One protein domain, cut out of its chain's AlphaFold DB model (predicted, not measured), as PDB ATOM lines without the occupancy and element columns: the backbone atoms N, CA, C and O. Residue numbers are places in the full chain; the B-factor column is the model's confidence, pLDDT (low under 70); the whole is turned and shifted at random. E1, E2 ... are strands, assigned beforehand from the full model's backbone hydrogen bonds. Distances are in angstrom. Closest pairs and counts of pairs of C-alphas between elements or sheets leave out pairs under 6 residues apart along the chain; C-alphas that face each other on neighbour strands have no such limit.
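Overview. This is residues 33 to 130 and 167 to 171 of the 444 residues of an uncharacterized protein of Nordella sp. HKS 07 (UniProt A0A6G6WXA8). The chain winds in stacked turns, a small solenoid in which E4, E5 and E6, then E7, E8 and E9, then E10 and E11 follow one another round a core. Two sheets, E1 E2 E4 E7 E10 and E3 E6 E9, lie face to face, the short sheet E5 E8 E11 closes one side between them, and the hairpin E1 and E2 lies at the first end of the stack. You will find 103 printed residues with eleven named strands, E1 to E11 in chain order, and no named helix; under half, 47, are in named strands, and the class is all strand. The first sheet is mixed and the other two parallel, each in the order just named. The whole is compact and rounded, with a radius of gyration of the C-alphas of 13.1 A and spans of 35 by 31 by 21 A.

Arrangement. Begin at E1, residues 33 to 35, which forms an antiparallel hairpin with E2, residues 42 to 45; N 34 and O 44 are 3.0 A apart, within hydrogen-bond range. Beside E2 find its parallel neighbour E4, residues 62 to 65, with N 45 and O 64 at 2.8 A. Next come E7, residues 85 to 90, with N 63 and O 87 at 2.9 A, and the edge strand E10, residues 119 to 124, with N 90 and O 123 at 2.8 A. The second sheet holds E3, residues 53 to 56, E6, residues 78 to 82, and E9, residues 105 to 109; N 79 and O 53 are 2.8 A apart, and N 106 and O 78 2.8 A. These two sheets form a sandwich, two sheets face to face, 9.0 A centre to centre, their planes 13 degrees apart; the closest C-alphas of E7 and E9 are those of Ile 86 and Ser 109, 6.1 A. The third sheet holds E5, residues 70 to 72, E8, residues 95 to 97, and E11, residues 127 to 130, with N 71 and O 95 at 2.8 A and N 96 and O 127 at 2.9 A. Residues 48 to 49 pair, parallel, with residues 70 to 71 of E5.

Along the chain. Find C-alpha 33 at (45.271, -55.889, 9.839), where E1 begins. From C-alpha 85 at (60.213, -46.345, 13.006), E7 runs 16.6 A; E10 runs 17.0 A, E6 13.7 A and E9 13.6 A. E11 ends at C-alpha 130, (39.061, -37.093, 11.563).

Size, cuts and confidence. The C-alphas farthest apart are those of Gly 68 and Thr 168, 38.2 A. Residues 131 to 166 are not printed; C-alphas 130 and 167 are 24.9 A apart across the cut. No link is long. The model's mean pLDDT over the printed part is 95.4, and no printed residue is under 70.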
ATOM      1  N   CYS A  33      43.855 -55.921  10.153       89.00
ATOM      2  CA  CYS A  33      45.271 -55.889   9.839       89.00
ATOM      3  C   CYS A  33      45.945 -57.129  10.429       89.00
ATOM      4  O   CYS A  33      45.814 -57.362  11.631       89.00
ATOM      5  N   ASP A  34      46.688 -57.873   9.612       90.94
ATOM      6  CA  ASP A  34      47.454 -59.050  10.037       90.94
ATOM      7  C   ASP A  34      48.956 -58.860   9.762       90.94
ATOM      8  O   ASP A  34      49.325 -58.306   8.719       90.94
ATOM      9  N   PRO A  35      49.850 -59.353  10.640       92.44
ATOM     10  CA  PRO A  35      51.262 -59.521  10.314       92.44
ATOM     11  C   PRO A  35      51.446 -60.423   9.088       92.44
ATOM     12  O   PRO A  35      50.920 -61.534   9.043       92.44
ATOM     13  N   VAL A  36      52.269 -60.001   8.123       92.12
ATOM     14  CA  VAL A  36      52.534 -60.781   6.889       92.12
ATOM     15  C   VAL A  36      53.228 -62.126   7.158       92.12
ATOM     16  O   VAL A  36      53.218 -63.022   6.318       92.12
ATOM     17  N   ALA A  37      53.830 -62.266   8.340       89.62
ATOM     18  CA  ALA A  37      54.325 -63.514   8.906       89.62
ATOM     19  C   ALA A  37      54.218 -63.452  10.445       89.62
ATOM     20  O   ALA A  37      54.272 -62.352  11.006       89.62
ATOM     21  N   PRO A  38      54.109 -64.593  11.157       86.75
ATOM     22  CA  PRO A  38      54.030 -64.611  12.618       86.75
ATOM     23  C   PRO A  38      55.195 -63.861  13.280       86.75
ATOM     24  O   PRO A  38      56.357 -64.183  13.046       86.75
ATOM     25  N   GLY A  39      54.877 -62.863  14.109       83.31
ATOM     26  CA  GLY A  39      55.868 -62.023  14.795       83.31
ATOM     27  C   GLY A  39      56.510 -60.922  13.939       83.31
ATOM     28  O   GLY A  39      57.398 -60.233  14.432       83.31
ATOM     29  N   SER A  40      56.084 -60.730  12.685       90.69
ATOM     30  CA  SER A  40      56.550 -59.614  11.853       90.69
ATOM     31  C   SER A  40      55.951 -58.282  12.311       90.69
ATOM     32  O   SER A  40      54.764 -58.210  12.621       90.69
ATOM     33  N   SER A  41      56.748 -57.209  12.276       93.19
ATOM     34  CA  SER A  41      56.240 -55.837  12.401       93.19
ATOM     35  C   SER A  41      55.631 -55.310  11.093       93.19
ATOM     36  O   SER A  41      54.985 -54.262  11.098       93.19
ATOM     37  N   THR A  42      55.810 -56.026   9.972       96.62
ATOM     38  CA  THR A  42      55.162 -55.704   8.693       96.62
ATOM     39  C   THR A  42      53.754 -56.277   8.660       96.62
ATOM     40  O   THR A  42      53.556 -57.479   8.849       96.62
ATOM     41  N   ILE A  43      52.781 -55.403   8.429       96.81
ATOM     42  CA  ILE A  43      51.356 -55.644   8.641       96.81
ATOM     43  C   ILE A  43      50.584 -55.191   7.397       96.81
ATOM     44  O   ILE A  43      50.820 -54.098   6.877       96.81
ATOM     45  N   LEU A  44      49.651 -56.024   6.936       96.38
ATOM     46  CA  LEU A  44      48.762 -55.720   5.816       96.38
ATOM     47  C   LEU A  44      47.325 -55.562   6.320       96.38
ATOM     48  O   LEU A  44      46.768 -56.480   6.922       96.38
ATOM     49  N   CYS A  45      46.734 -54.402   6.052       96.44
ATOM     50  CA  CYS A  45      45.374 -54.037   6.417       96.44
ATOM     51  C   CYS A  45      44.416 -54.187   5.235       96.44
ATOM     52  O   CYS A  45      44.737 -53.782   4.120       96.44
ATOM     53  N   SER A  46      43.234 -54.766   5.450       95.88
ATOM     54  CA  SER A  46      42.294 -55.076   4.365       95.88
ATOM     55  C   SER A  46      40.825 -55.026   4.795       95.88
ATOM     56  O   SER A  46      40.502 -55.037   5.983       95.88
ATOM     57  N   GLY A  47      39.930 -54.963   3.805       94.44
ATOM     58  CA  GLY A  47      38.482 -54.987   4.010       94.44
ATOM     59  C   GLY A  47      37.893 -53.716   4.635       94.44
ATOM     60  O   GLY A  47      38.590 -52.746   4.926       94.44
ATOM     61  N   ALA A  48      36.574 -53.727   4.825       95.75
ATOM     62  CA  ALA A  48      35.831 -52.620   5.421       95.75
ATOM     63  C   ALA A  48      35.699 -52.790   6.940       95.75
ATOM     64  O   ALA A  48      35.231 -53.827   7.417       95.75
ATOM     65  N   ASN A  49      36.072 -51.757   7.694       95.69
ATOM     66  CA  ASN A  49      36.172 -51.790   9.151       95.69
ATOM     67  C   ASN A  49      35.243 -50.750   9.789       95.69
ATOM     68  O   ASN A  49      35.343 -49.566   9.496       95.69
ATOM     69  N   LEU A  50      34.360 -51.178  10.696       95.00
ATOM     70  CA  LEU A  50      33.409 -50.301  11.410       95.00
ATOM     71  C   LEU A  50      33.891 -49.913  12.826       95.00
ATOM     72  O   LEU A  50      33.102 -49.611  13.721       95.00
ATOM     73  N   ALA A  51      35.196 -50.029  13.065       94.38
ATOM     74  CA  ALA A  51      35.847 -49.800  14.347       94.38
ATOM     75  C   ALA A  51      37.310 -49.398  14.126       94.38
ATOM     76  O   ALA A  51      37.859 -49.624  13.050       94.38
ATOM     77  N   THR A  52      37.936 -48.831  15.162       95.38
ATOM     78  CA  THR A  52      39.342 -48.409  15.144       95.38
ATOM     79  C   THR A  52      40.260 -49.531  14.676       95.38
ATOM     80  O   THR A  52      40.330 -50.592  15.302       95.38
ATOM     81  N   VAL A  53      41.040 -49.258  13.637       95.94
ATOM     82  CA  VAL A  53      42.104 -50.135  13.161       95.94
ATOM     83  C   VAL A  53      43.369 -49.850  13.973       95.94
ATOM     84  O   VAL A  53      44.094 -48.890  13.719       95.94
ATOM     85  N   GLY A  54      43.588 -50.645  15.022       93.31
ATOM     86  CA  GLY A  54      44.673 -50.452  15.986       93.31
ATOM     87  C   GLY A  54      45.854 -51.403  15.782       93.31
ATOM     88  O   GLY A  54      45.724 -52.603  16.009       93.31
ATOM     89  N   VAL A  55      47.024 -50.851  15.463       93.06
ATOM     90  CA  VAL A  55      48.330 -51.529  15.502       93.06
ATOM     91  C   VAL A  55      49.103 -50.940  16.683       93.06
ATOM     92  O   VAL A  55      49.733 -49.893  16.569       93.06
ATOM     93  N   ILE A  56      48.969 -51.547  17.862       92.81
ATOM     94  CA  ILE A  56      49.364 -50.937  19.142       92.81
ATOM     95  C   ILE A  56      50.480 -51.745  19.805       92.81
ATOM     96  O   ILE A  56      50.384 -52.965  19.907       92.81
ATOM     97  N   ASN A  57      51.500 -51.044  20.307       93.12
ATOM     98  CA  ASN A  57      52.720 -51.600  20.901       93.12
ATOM     99  C   ASN A  57      53.485 -52.541  19.950       93.12
ATOM    100  O   ASN A  57      54.007 -53.571  20.376       93.12
ATOM    101  N   VAL A  58      53.547 -52.183  18.664       94.88
ATOM    102  CA  VAL A  58      54.351 -52.886  17.656       94.88
ATOM    103  C   VAL A  58      55.573 -52.033  17.334       94.88
ATOM    104  O   VAL A  58      55.466 -50.998  16.676       94.88
ATOM    105  N   ASP A  59      56.736 -52.462  17.814       95.56
ATOM    106  CA  ASP A  59      58.002 -51.798  17.515       95.56
ATOM    107  C   ASP A  59      58.354 -51.952  16.031       95.56
ATOM    108  O   ASP A  59      58.142 -53.013  15.437       95.56
ATOM    109  N   ASN A  60      58.878 -50.884  15.422       96.50
ATOM    110  CA  ASN A  60      59.175 -50.811  13.988       96.50
ATOM    111  C   ASN A  60      57.987 -51.222  13.091       96.50
ATOM    112  O   ASN A  60      58.178 -51.888  12.066       96.50
ATOM    113  N   ALA A  61      56.758 -50.871  13.496       97.56
ATOM    114  CA  ALA A  61      55.542 -51.171  12.746       97.56
ATOM    115  C   ALA A  61      55.638 -50.665  11.300       97.56
ATOM    116  O   ALA A  61      55.920 -49.494  11.060       97.56
ATOM    117  N   ASN A  62      55.361 -51.543  10.341       97.88
ATOM    118  CA  ASN A  62      55.349 -51.236   8.918       97.88
ATOM    119  C   ASN A  62      53.989 -51.629   8.334       97.88
ATOM    120  O   ASN A  62      53.789 -52.766   7.906       97.88
ATOM    121  N   VAL A  63      53.032 -50.708   8.413       98.19
ATOM    122  CA  VAL A  63      51.628 -50.945   8.067       98.19
ATOM    123  C   VAL A  63      51.366 -50.527   6.623       98.19
ATOM    124  O   VAL A  63      51.708 -49.418   6.226       98.19
ATOM    125  N   SER A  64      50.722 -51.400   5.856       97.69
ATOM    126  CA  SER A  64      50.306 -51.154   4.469       97.69
ATOM    127  C   SER A  64      48.829 -51.495   4.276       97.69
ATOM    128  O   SER A  64      48.302 -52.353   4.987       97.69
ATOM    129  N   THR A  65      48.145 -50.848   3.333       97.44
ATOM    130  CA  THR A  65      46.757 -51.181   2.967       97.44
ATOM    131  C   THR A  65      46.693 -52.121   1.759       97.44
ATOM    132  O   THR A  65      47.622 -52.214   0.955       97.44
ATOM    133  N   ALA A  66      45.576 -52.834   1.626       96.69
ATOM    134  CA  ALA A  66      45.200 -53.607   0.447       96.69
ATOM    135  C   ALA A  66      44.021 -52.936  -0.289       96.69
ATOM    136  O   ALA A  66      43.238 -52.221   0.347       96.69
ATOM    137  N   PRO A  67      43.814 -53.212  -1.592       96.44
ATOM    138  CA  PRO A  67      42.658 -52.716  -2.336       96.44
ATOM    139  C   PRO A  67      41.326 -52.997  -1.627       96.44
ATOM    140  O   PRO A  67      41.053 -54.125  -1.208       96.44
ATOM    141  N   GLY A  68      40.481 -51.972  -1.509       93.62
ATOM    142  CA  GLY A  68      39.193 -52.061  -0.811       93.62
ATOM    143  C   GLY A  68      39.278 -51.990   0.719       93.62
ATOM    144  O   GLY A  68      38.267 -52.228   1.387       93.62
ATOM    145  N   PHE A  69      40.445 -51.664   1.289       97.50
ATOM    146  CA  PHE A  69      40.538 -51.250   2.686       97.50
ATOM    147  C   PHE A  69      39.720 -49.971   2.928       97.50
ATOM    148  O   PHE A  69      39.736 -49.030   2.135       97.50
ATOM    149  N   SER A  70      38.971 -49.940   4.026       97.88
ATOM    150  CA  SER A  70      38.301 -48.730   4.507       97.88
ATOM    151  C   SER A  70      38.039 -48.805   6.005       97.88
ATOM    152  O   SER A  70      37.977 -49.895   6.588       97.88
ATOM    153  N   VAL A  71      37.870 -47.640   6.629       98.19
ATOM    154  CA  VAL A  71      37.527 -47.502   8.045       98.19
ATOM    155  C   VAL A  71      36.436 -46.451   8.235       98.19
ATOM    156  O   VAL A  71      36.546 -45.341   7.720       98.19
ATOM    157  N   ASP A  72      35.416 -46.783   9.021       97.38
ATOM    158  CA  ASP A  72      34.430 -45.850   9.569       97.38
ATOM    159  C   ASP A  72      34.298 -46.112  11.078       97.38
ATOM    160  O   ASP A  72      33.573 -47.006  11.520       97.38
ATOM    161  N   ALA A  73      35.114 -45.415  11.874       96.12
ATOM    162  CA  ALA A  73      35.297 -45.682  13.298       96.12
ATOM    163  C   ALA A  73      34.790 -44.535  14.179       96.12
ATOM    164  O   ALA A  73      35.068 -43.367  13.935       96.12
ATOM    165  N   ALA A  74      34.153 -44.872  15.305       95.50
ATOM    166  CA  ALA A  74      33.845 -43.896  16.358       95.50
ATOM    167  C   ALA A  74      35.095 -43.429  17.145       95.50
ATOM    168  O   ALA A  74      35.058 -42.391  17.806       95.50
ATOM    169  N   GLY A  75      36.186 -44.204  17.095       96.00
ATOM    170  CA  GLY A  75      37.507 -43.850  17.623       96.00
ATOM    171  C   GLY A  75      38.406 -43.258  16.537       96.00
ATOM    172  O   GLY A  75      37.913 -42.631  15.607       96.00
ATOM    173  N   ASN A  76      39.727 -43.449  16.631       97.94
ATOM    174  CA  ASN A  76      40.603 -43.127  15.496       97.94
ATOM    175  C   ASN A  76      40.263 -44.053  14.316       97.94
ATOM    176  O   ASN A  76      39.857 -45.188  14.558       97.94
ATOM    177  N   GLY A  77      40.466 -43.618  13.071       97.75
ATOM    178  CA  GLY A  77      40.350 -44.507  11.912       97.75
ATOM    179  C   GLY A  77      41.448 -45.571  11.967       97.75
ATOM    180  O   GLY A  77      41.211 -46.713  12.358       97.75
ATOM    181  N   VAL A  78      42.683 -45.165  11.682       98.19
ATOM    182  CA  VAL A  78      43.891 -45.970  11.911       98.19
ATOM    183  C   VAL A  78      44.676 -45.396  13.092       98.19
ATOM    184  O   VAL A  78      44.905 -44.189  13.168       98.19
ATOM    185  N   PHE A  79      45.123 -46.254  14.011       97.88
ATOM    186  CA  PHE A  79      46.046 -45.890  15.088       97.88
ATOM    187  C   PHE A  79      47.237 -46.853  15.126       97.88
ATOM    188  O   PHE A  79      47.083 -48.014  15.505       97.88
ATOM    189  N   VAL A  80      48.424 -46.359  14.766       98.12
ATOM    190  CA  VAL A  80      49.689 -47.109  14.799       98.12
ATOM    191  C   VAL A  80      50.580 -46.568  15.917       98.12
ATOM    192  O   VAL A  80      50.831 -45.362  15.991       98.12
ATOM    193  N   SER A  81      51.066 -47.435  16.804       97.12
ATOM    194  CA  SER A  81      51.972 -47.039  17.886       97.12
ATOM    195  C   SER A  81      52.930 -48.137  18.345       97.12
ATOM    196  O   SER A  81      52.593 -49.320  18.339       97.12
ATOM    197  N   GLY A  82      54.110 -47.717  18.799       96.31
ATOM    198  CA  GLY A  82      55.194 -48.575  19.283       96.31
ATOM    199  C   GLY A  82      56.455 -47.752  19.547       96.31
ATOM    200  O   GLY A  82      56.360 -46.539  19.758       96.31
ATOM    201  N   ASN A  83      57.620 -48.390  19.532       96.50
ATOM    202  CA  ASN A  83      58.931 -47.739  19.464       96.50
ATOM    203  C   ASN A  83      59.544 -47.890  18.057       96.50
ATOM    204  O   ASN A  83      59.045 -48.641  17.216       96.50
ATOM    205  N   GLY A  84      60.651 -47.196  17.804       96.06
ATOM    206  CA  GLY A  84      61.379 -47.227  16.538       96.06
ATOM    207  C   GLY A  84      60.634 -46.510  15.415       96.06
ATOM    208  O   GLY A  84      59.918 -45.528  15.646       96.06
ATOM    209  N   HIS A  85      60.798 -46.987  14.183       97.19
ATOM    210  CA  HIS A  85      60.213 -46.345  13.006       97.19
ATOM    211  C   HIS A  85      58.815 -46.895  12.707       97.19
ATOM    212  O   HIS A  85      58.660 -47.983  12.149       97.19
ATOM    213  N   ILE A  86      57.801 -46.102  13.047       98.19
ATOM    214  CA  ILE A  86      56.386 -46.360  12.779       98.19
ATOM    215  C   ILE A  86      56.031 -45.899  11.362       98.19
ATOM    216  O   ILE A  86      56.196 -44.726  11.031       98.19
ATOM    217  N   ARG A  87      55.523 -46.797  10.518       98.50
ATOM    218  CA  ARG A  87      55.151 -46.505   9.127       98.50
ATOM    219  C   ARG A  87      53.701 -46.878   8.836       98.50
ATOM    220  O   ARG A  87      53.232 -47.927   9.281       98.50
ATOM    221  N   PHE A  88      53.028 -46.035   8.061       98.62
ATOM    222  CA  PHE A  88      51.730 -46.303   7.450       98.62
ATOM    223  C   PHE A  88      51.755 -45.874   5.978       98.62
ATOM    224  O   PHE A  88      52.008 -44.704   5.691       98.62
ATOM    225  N   THR A  89      51.465 -46.804   5.071       98.62
ATOM    226  CA  THR A  89      51.402 -46.567   3.624       98.62
ATOM    227  C   THR A  89      50.046 -46.997   3.075       98.62
ATOM    228  O   THR A  89      49.639 -48.151   3.226       98.62
ATOM    229  N   ASP A  90      49.360 -46.076   2.407       98.19
ATOM    230  CA  ASP A  90      48.104 -46.314   1.708       98.19
ATOM    231  C   ASP A  90      48.171 -45.805   0.266       98.19
ATOM    232  O   ASP A  90      47.927 -44.632  -0.002       98.19
ATOM    233  N   ASP A  91      48.470 -46.720  -0.655       96.88
ATOM    234  CA  ASP A  91      48.494 -46.456  -2.098       96.88
ATOM    235  C   ASP A  91      47.143 -46.782  -2.778       96.88
ATOM    236  O   ASP A  91      47.017 -46.687  -4.001       96.88
ATOM    237  N   ASN A  92      46.132 -47.201  -2.006       97.12
ATOM    238  CA  ASN A  92      44.890 -47.807  -2.505       97.12
ATOM    239  C   ASN A  92      43.675 -46.861  -2.489       97.12
ATOM    240  O   ASN A  92      42.545 -47.329  -2.653       97.12
ATOM    241  N   ALA A  93      43.900 -45.560  -2.292       96.50
ATOM    242  CA  ALA A  93      42.886 -44.521  -2.132       96.50
ATOM    243  C   ALA A  93      41.832 -44.885  -1.067       96.50
ATOM    244  O   ALA A  93      40.622 -44.792  -1.296       96.50
ATOM    245  N   SER A  94      42.286 -45.364   0.096       97.94
ATOM    246  CA  SER A  94      41.388 -45.883   1.129       97.94
ATOM    247  C   SER A  94      40.563 -44.764   1.763       97.94
ATOM    248  O   SER A  94      41.064 -43.680   2.043       97.94
ATOM    249  N   ILE A  95      39.294 -45.041   2.071       98.25
ATOM    250  CA  ILE A  95      38.453 -44.116   2.844       98.25
ATOM    251  C   ILE A  95      38.664 -44.421   4.331       98.25
ATOM    252  O   ILE A  95      38.267 -45.490   4.801       98.25
ATOM    253  N   ILE A  96      39.285 -43.500   5.070       98.56
ATOM    254  CA  ILE A  96      39.669 -43.674   6.479       98.56
ATOM    255  C   ILE A  96      39.016 -42.579   7.326       98.56
ATOM    256  O   ILE A  96      39.472 -41.437   7.351       98.56
ATOM    257  N   LYS A  97      37.967 -42.933   8.070       98.50
ATOM    258  CA  LYS A  97      37.234 -42.015   8.948       98.50
ATOM    259  C   LYS A  97      37.423 -42.365  10.420       98.50
ATOM    260  O   LYS A  97      37.134 -43.484  10.849       98.50
ATOM    261  N   GLY A  98      37.871 -41.378  11.190       98.06
ATOM    262  CA  GLY A  98      37.816 -41.356  12.648       98.06
ATOM    263  C   GLY A  98      36.672 -40.477  13.161       98.06
ATOM    264  O   GLY A  98      36.232 -39.539  12.496       98.06
ATOM    265  N   GLY A  99      36.205 -40.768  14.370       97.44
ATOM    266  CA  GLY A  99      35.051 -40.124  14.991       97.44
ATOM    267  C   GLY A  99      35.303 -38.687  15.455       97.44
ATOM    268  O   GLY A  99      36.428 -38.187  15.457       97.44
ATOM    269  N   ALA A 100      34.233 -38.036  15.923       95.62
ATOM    270  CA  ALA A 100      34.148 -36.592  16.192       95.62
ATOM    271  C   ALA A 100      35.203 -35.994  17.155       95.62
ATOM    272  O   ALA A 100      35.405 -34.786  17.158       95.62
ATOM    273  N   SER A 101      35.901 -36.805  17.957       95.81
ATOM    274  CA  SER A 101      36.978 -36.346  18.861       95.81
ATOM    275  C   SER A 101      38.318 -37.053  18.624       95.81
ATOM    276  O   SER A 101      39.226 -36.972  19.454       95.81
ATOM    277  N   ALA A 102      38.442 -37.761  17.503       97.81
ATOM    278  CA  ALA A 102      39.543 -38.659  17.178       97.81
ATOM    279  C   ALA A 102      40.196 -38.291  15.837       97.81
ATOM    280  O   ALA A 102      39.718 -37.402  15.131       97.81
ATOM    281  N   SER A 103      41.304 -38.948  15.494       98.62
ATOM    282  CA  SER A 103      42.018 -38.698  14.238       98.62
ATOM    283  C   SER A 103      41.655 -39.700  13.144       98.62
ATOM    284  O   SER A 103      41.357 -40.854  13.449       98.62
ATOM    285  N   GLY A 104      41.719 -39.290  11.875       98.62
ATOM    286  CA  GLY A 104      41.589 -40.216  10.745       98.62
ATOM    287  C   GLY A 104      42.743 -41.219  10.748       98.62
ATOM    288  O   GLY A 104      42.525 -42.417  10.920       98.62
ATOM    289  N   ILE A 105      43.977 -40.715  10.701       98.81
ATOM    290  CA  ILE A 105      45.204 -41.482  10.954       98.81
ATOM    291  C   ILE A 105      45.921 -40.893  12.174       98.81
ATOM    292  O   ILE A 105      46.129 -39.684  12.257       98.81
ATOM    293  N   TYR A 106      46.343 -41.743  13.110       98.75
ATOM    294  CA  TYR A 106      47.233 -41.384  14.216       98.75
ATOM    295  C   TYR A 106      48.449 -42.317  14.230       98.75
ATOM    296  O   TYR A 106      48.307 -43.516  14.458       98.75
ATOM    297  N   ALA A 107      49.646 -41.770  14.027       98.62
ATOM    298  CA  ALA A 107      50.914 -42.464  14.237       98.62
ATOM    299  C   ALA A 107      51.625 -41.909  15.481       98.62
ATOM    300  O   ALA A 107      51.686 -40.693  15.689       98.62
ATOM    301  N   ARG A 108      52.179 -42.795  16.315       98.25
ATOM    302  CA  ARG A 108      52.905 -42.419  17.534       98.25
ATOM    303  C   ARG A 108      54.121 -43.313  17.772       98.25
ATOM    304  O   ARG A 108      53.947 -44.480  18.119       98.25
ATOM    305  N   SER A 109      55.327 -42.751  17.693       97.38
ATOM    306  CA  SER A 109      56.542 -43.436  18.154       97.38
ATOM    307  C   SER A 109      56.947 -42.930  19.537       97.38
ATOM    308  O   SER A 109      57.080 -41.725  19.746       97.38
ATOM    309  N   ASN A 110      57.091 -43.840  20.503       94.81
ATOM    310  CA  ASN A 110      57.338 -43.510  21.912       94.81
ATOM    311  C   ASN A 110      58.830 -43.401  22.283       94.81
ATOM    312  O   ASN A 110      59.139 -42.971  23.391       94.81
ATOM    313  N   GLY A 111      59.740 -43.813  21.399       93.19
ATOM    314  CA  GLY A 111      61.170 -43.947  21.682       93.19
ATOM    315  C   GLY A 111      61.867 -44.818  20.635       93.19
ATOM    316  O   GLY A 111      61.230 -45.259  19.684       93.19
ATOM    317  N   ALA A 112      63.174 -45.047  20.769       91.25
ATOM    318  CA  ALA A 112      63.942 -45.891  19.844       91.25
ATOM    319  C   ALA A 112      63.681 -47.397  20.069       91.25
ATOM    320  O   ALA A 112      63.389 -47.812  21.191       91.25
ATOM    321  N   ALA A 113      63.837 -48.216  19.023       89.50
ATOM    322  CA  ALA A 113      63.747 -49.677  19.088       89.50
ATOM    323  C   ALA A 113      65.077 -50.309  18.645       89.50
ATOM    324  O   ALA A 113      65.366 -50.446  17.459       89.50
ATOM    325  N   GLY A 114      65.917 -50.696  19.608       88.12
ATOM    326  CA  GLY A 114      67.245 -51.236  19.310       88.12
ATOM    327  C   GLY A 114      68.140 -50.193  18.633       88.12
ATOM    328  O   GLY A 114      68.534 -49.221  19.272       88.12
ATOM    329  N   ALA A 115      68.476 -50.415  17.359       87.81
ATOM    330  CA  ALA A 115      69.248 -49.472  16.546       87.81
ATOM    331  C   ALA A 115      68.369 -48.466  15.776       87.81
ATOM    332  O   ALA A 115      68.889 -47.460  15.296       87.81
ATOM    333  N   ASP A 116      67.061 -48.720  15.658       88.94
ATOM    334  CA  ASP A 116      66.149 -47.857  14.913       88.94
ATOM    335  C   ASP A 116      65.731 -46.649  15.770       88.94
ATOM    336  O   ASP A 116      65.168 -46.830  16.862       88.94
ATOM    337  N   PRO A 117      65.976 -45.405  15.316       91.56
ATOM    338  CA  PRO A 117      65.512 -44.222  16.025       91.56
ATOM    339  C   PRO A 117      63.980 -44.140  16.003       91.56
ATOM    340  O   PRO A 117      63.315 -44.717  15.142       91.56
ATOM    341  N   ALA A 118      63.409 -43.399  16.954       93.94
ATOM    342  CA  ALA A 118      61.980 -43.104  16.939       93.94
ATOM    343  C   ALA A 118      61.672 -42.229  15.717       93.94
ATOM    344  O   ALA A 118      62.168 -41.108  15.641       93.94
ATOM    345  N   ALA A 119      60.912 -42.749  14.760       97.06
ATOM    346  CA  ALA A 119      60.607 -42.068  13.507       97.06
ATOM    347  C   ALA A 119      59.173 -42.379  13.069       97.06
ATOM    348  O   ALA A 119      58.585 -43.384  13.488       97.06
ATOM    349  N   ILE A 120      58.603 -41.525  12.222       98.50
ATOM    350  CA  ILE A 120      57.261 -41.695  11.661       98.50
ATOM    351  C   ILE A 120      57.309 -41.478  10.152       98.50
ATOM    352  O   ILE A 120      57.796 -40.453   9.693       98.50
ATOM    353  N   THR A 121      56.735 -42.398   9.377       98.75
ATOM    354  CA  THR A 121      56.400 -42.150   7.968       98.75
ATOM    355  C   THR A 121      54.927 -42.435   7.726       98.75
ATOM    356  O   THR A 121      54.449 -43.528   8.021       98.75
ATOM    357  N   ILE A 122      54.202 -41.461   7.188       98.88
ATOM    358  CA  ILE A 122      52.820 -41.611   6.732       98.88
ATOM    359  C   ILE A 122      52.806 -41.258   5.248       98.88
ATOM    360  O   ILE A 122      53.274 -40.188   4.882       98.88
ATOM    361  N   SER A 123      52.273 -42.136   4.408       98.75
ATOM    362  CA  SER A 123      52.014 -41.866   2.992       98.75
ATOM    363  C   SER A 123      50.594 -42.312   2.678       98.75
ATOM    364  O   SER A 123      50.241 -43.452   2.982       98.75
ATOM    365  N   THR A 124      49.763 -41.439   2.117       98.62
ATOM    366  CA  THR A 124      48.396 -41.801   1.719       98.62
ATOM    367  C   THR A 124      47.909 -40.984   0.527       98.62
ATOM    368  O   THR A 124      48.035 -39.758   0.497       98.62
ATOM    369  N   ASN A 125      47.304 -41.678  -0.435       97.50
ATOM    370  CA  ASN A 125      46.523 -41.090  -1.526       97.50
ATOM    371  C   ASN A 125      44.999 -41.212  -1.297       97.50
ATOM    372  O   ASN A 125      44.217 -41.007  -2.224       97.50
ATOM    373  N   GLY A 126      44.581 -41.578  -0.080       96.19
ATOM    374  CA  GLY A 126      43.193 -41.828   0.301       96.19
ATOM    375  C   GLY A 126      42.463 -40.637   0.919       96.19
ATOM    376  O   GLY A 126      43.043 -39.593   1.215       96.19
ATOM    377  N   ASP A 127      41.163 -40.834   1.136       98.31
ATOM    378  CA  ASP A 127      40.271 -39.875   1.788       98.31
ATOM    379  C   ASP A 127      40.322 -40.080   3.307       98.31
ATOM    380  O   ASP A 127      39.621 -40.927   3.877       98.31
ATOM    381  N   VAL A 128      41.142 -39.281   3.983       98.88
ATOM    382  CA  VAL A 128      41.305 -39.299   5.437       98.88
ATOM    383  C   VAL A 128      40.420 -38.230   6.071       98.88
ATOM    384  O   VAL A 128      40.519 -37.047   5.762       98.88
ATOM    385  N   THR A 129      39.551 -38.614   7.003       98.75
ATOM    386  CA  THR A 129      38.749 -37.672   7.799       98.75
ATOM    387  C   THR A 129      38.881 -37.991   9.281       98.75
ATOM    388  O   THR A 129      38.725 -39.139   9.690       98.75
ATOM    389  N   GLY A 130      39.130 -36.981  10.109       98.56
ATOM    390  CA  GLY A 130      39.061 -37.093  11.563       98.56
ATOM    391  C   GLY A 130      38.161 -36.024  12.165       98.56
ATOM    392  O   GLY A 130      37.981 -34.943  11.608       98.56
ATOM    393  N   GLY A 167      61.404 -35.344  19.559       84.38
ATOM    394  CA  GLY A 167      62.720 -35.934  19.350       84.38
ATOM    395  C   GLY A 167      63.845 -34.911  19.460       84.38
ATOM    396  O   GLY A 167      63.595 -33.722  19.571       84.38
ATOM    397  N   THR A 168      65.102 -35.362  19.416       82.50
ATOM    398  CA  THR A 168      66.258 -34.455  19.529       82.50
ATOM    399  C   THR A 168      66.898 -34.084  18.196       82.50
ATOM    400  O   THR A 168      67.383 -32.969  18.086       82.50
ATOM    401  N   ASN A 169      66.937 -34.979  17.199       83.69
ATOM    402  CA  ASN A 169      67.782 -34.813  15.997       83.69
ATOM    403  C   ASN A 169      67.038 -35.009  14.661       83.69
ATOM    404  O   ASN A 169      67.622 -34.776  13.608       83.69
ATOM    405  N   GLY A 170      65.804 -35.515  14.697       91.12
ATOM    406  CA  GLY A 170      65.049 -35.846  13.493       91.12
ATOM    407  C   GLY A 170      64.436 -34.616  12.845       91.12
ATOM    408  O   GLY A 170      64.026 -33.697  13.555       91.12
ATOM    409  N   ARG A 171      64.359 -34.624  11.515       96.25
ATOM    410  CA  ARG A 171      63.672 -33.603  10.711       96.25
ATOM    411  C   ARG A 171      62.160 -33.806  10.729       96.25
ATOM    412  O   ARG A 171      61.686 -34.923  10.952       96.25
TER     413      ARG A 171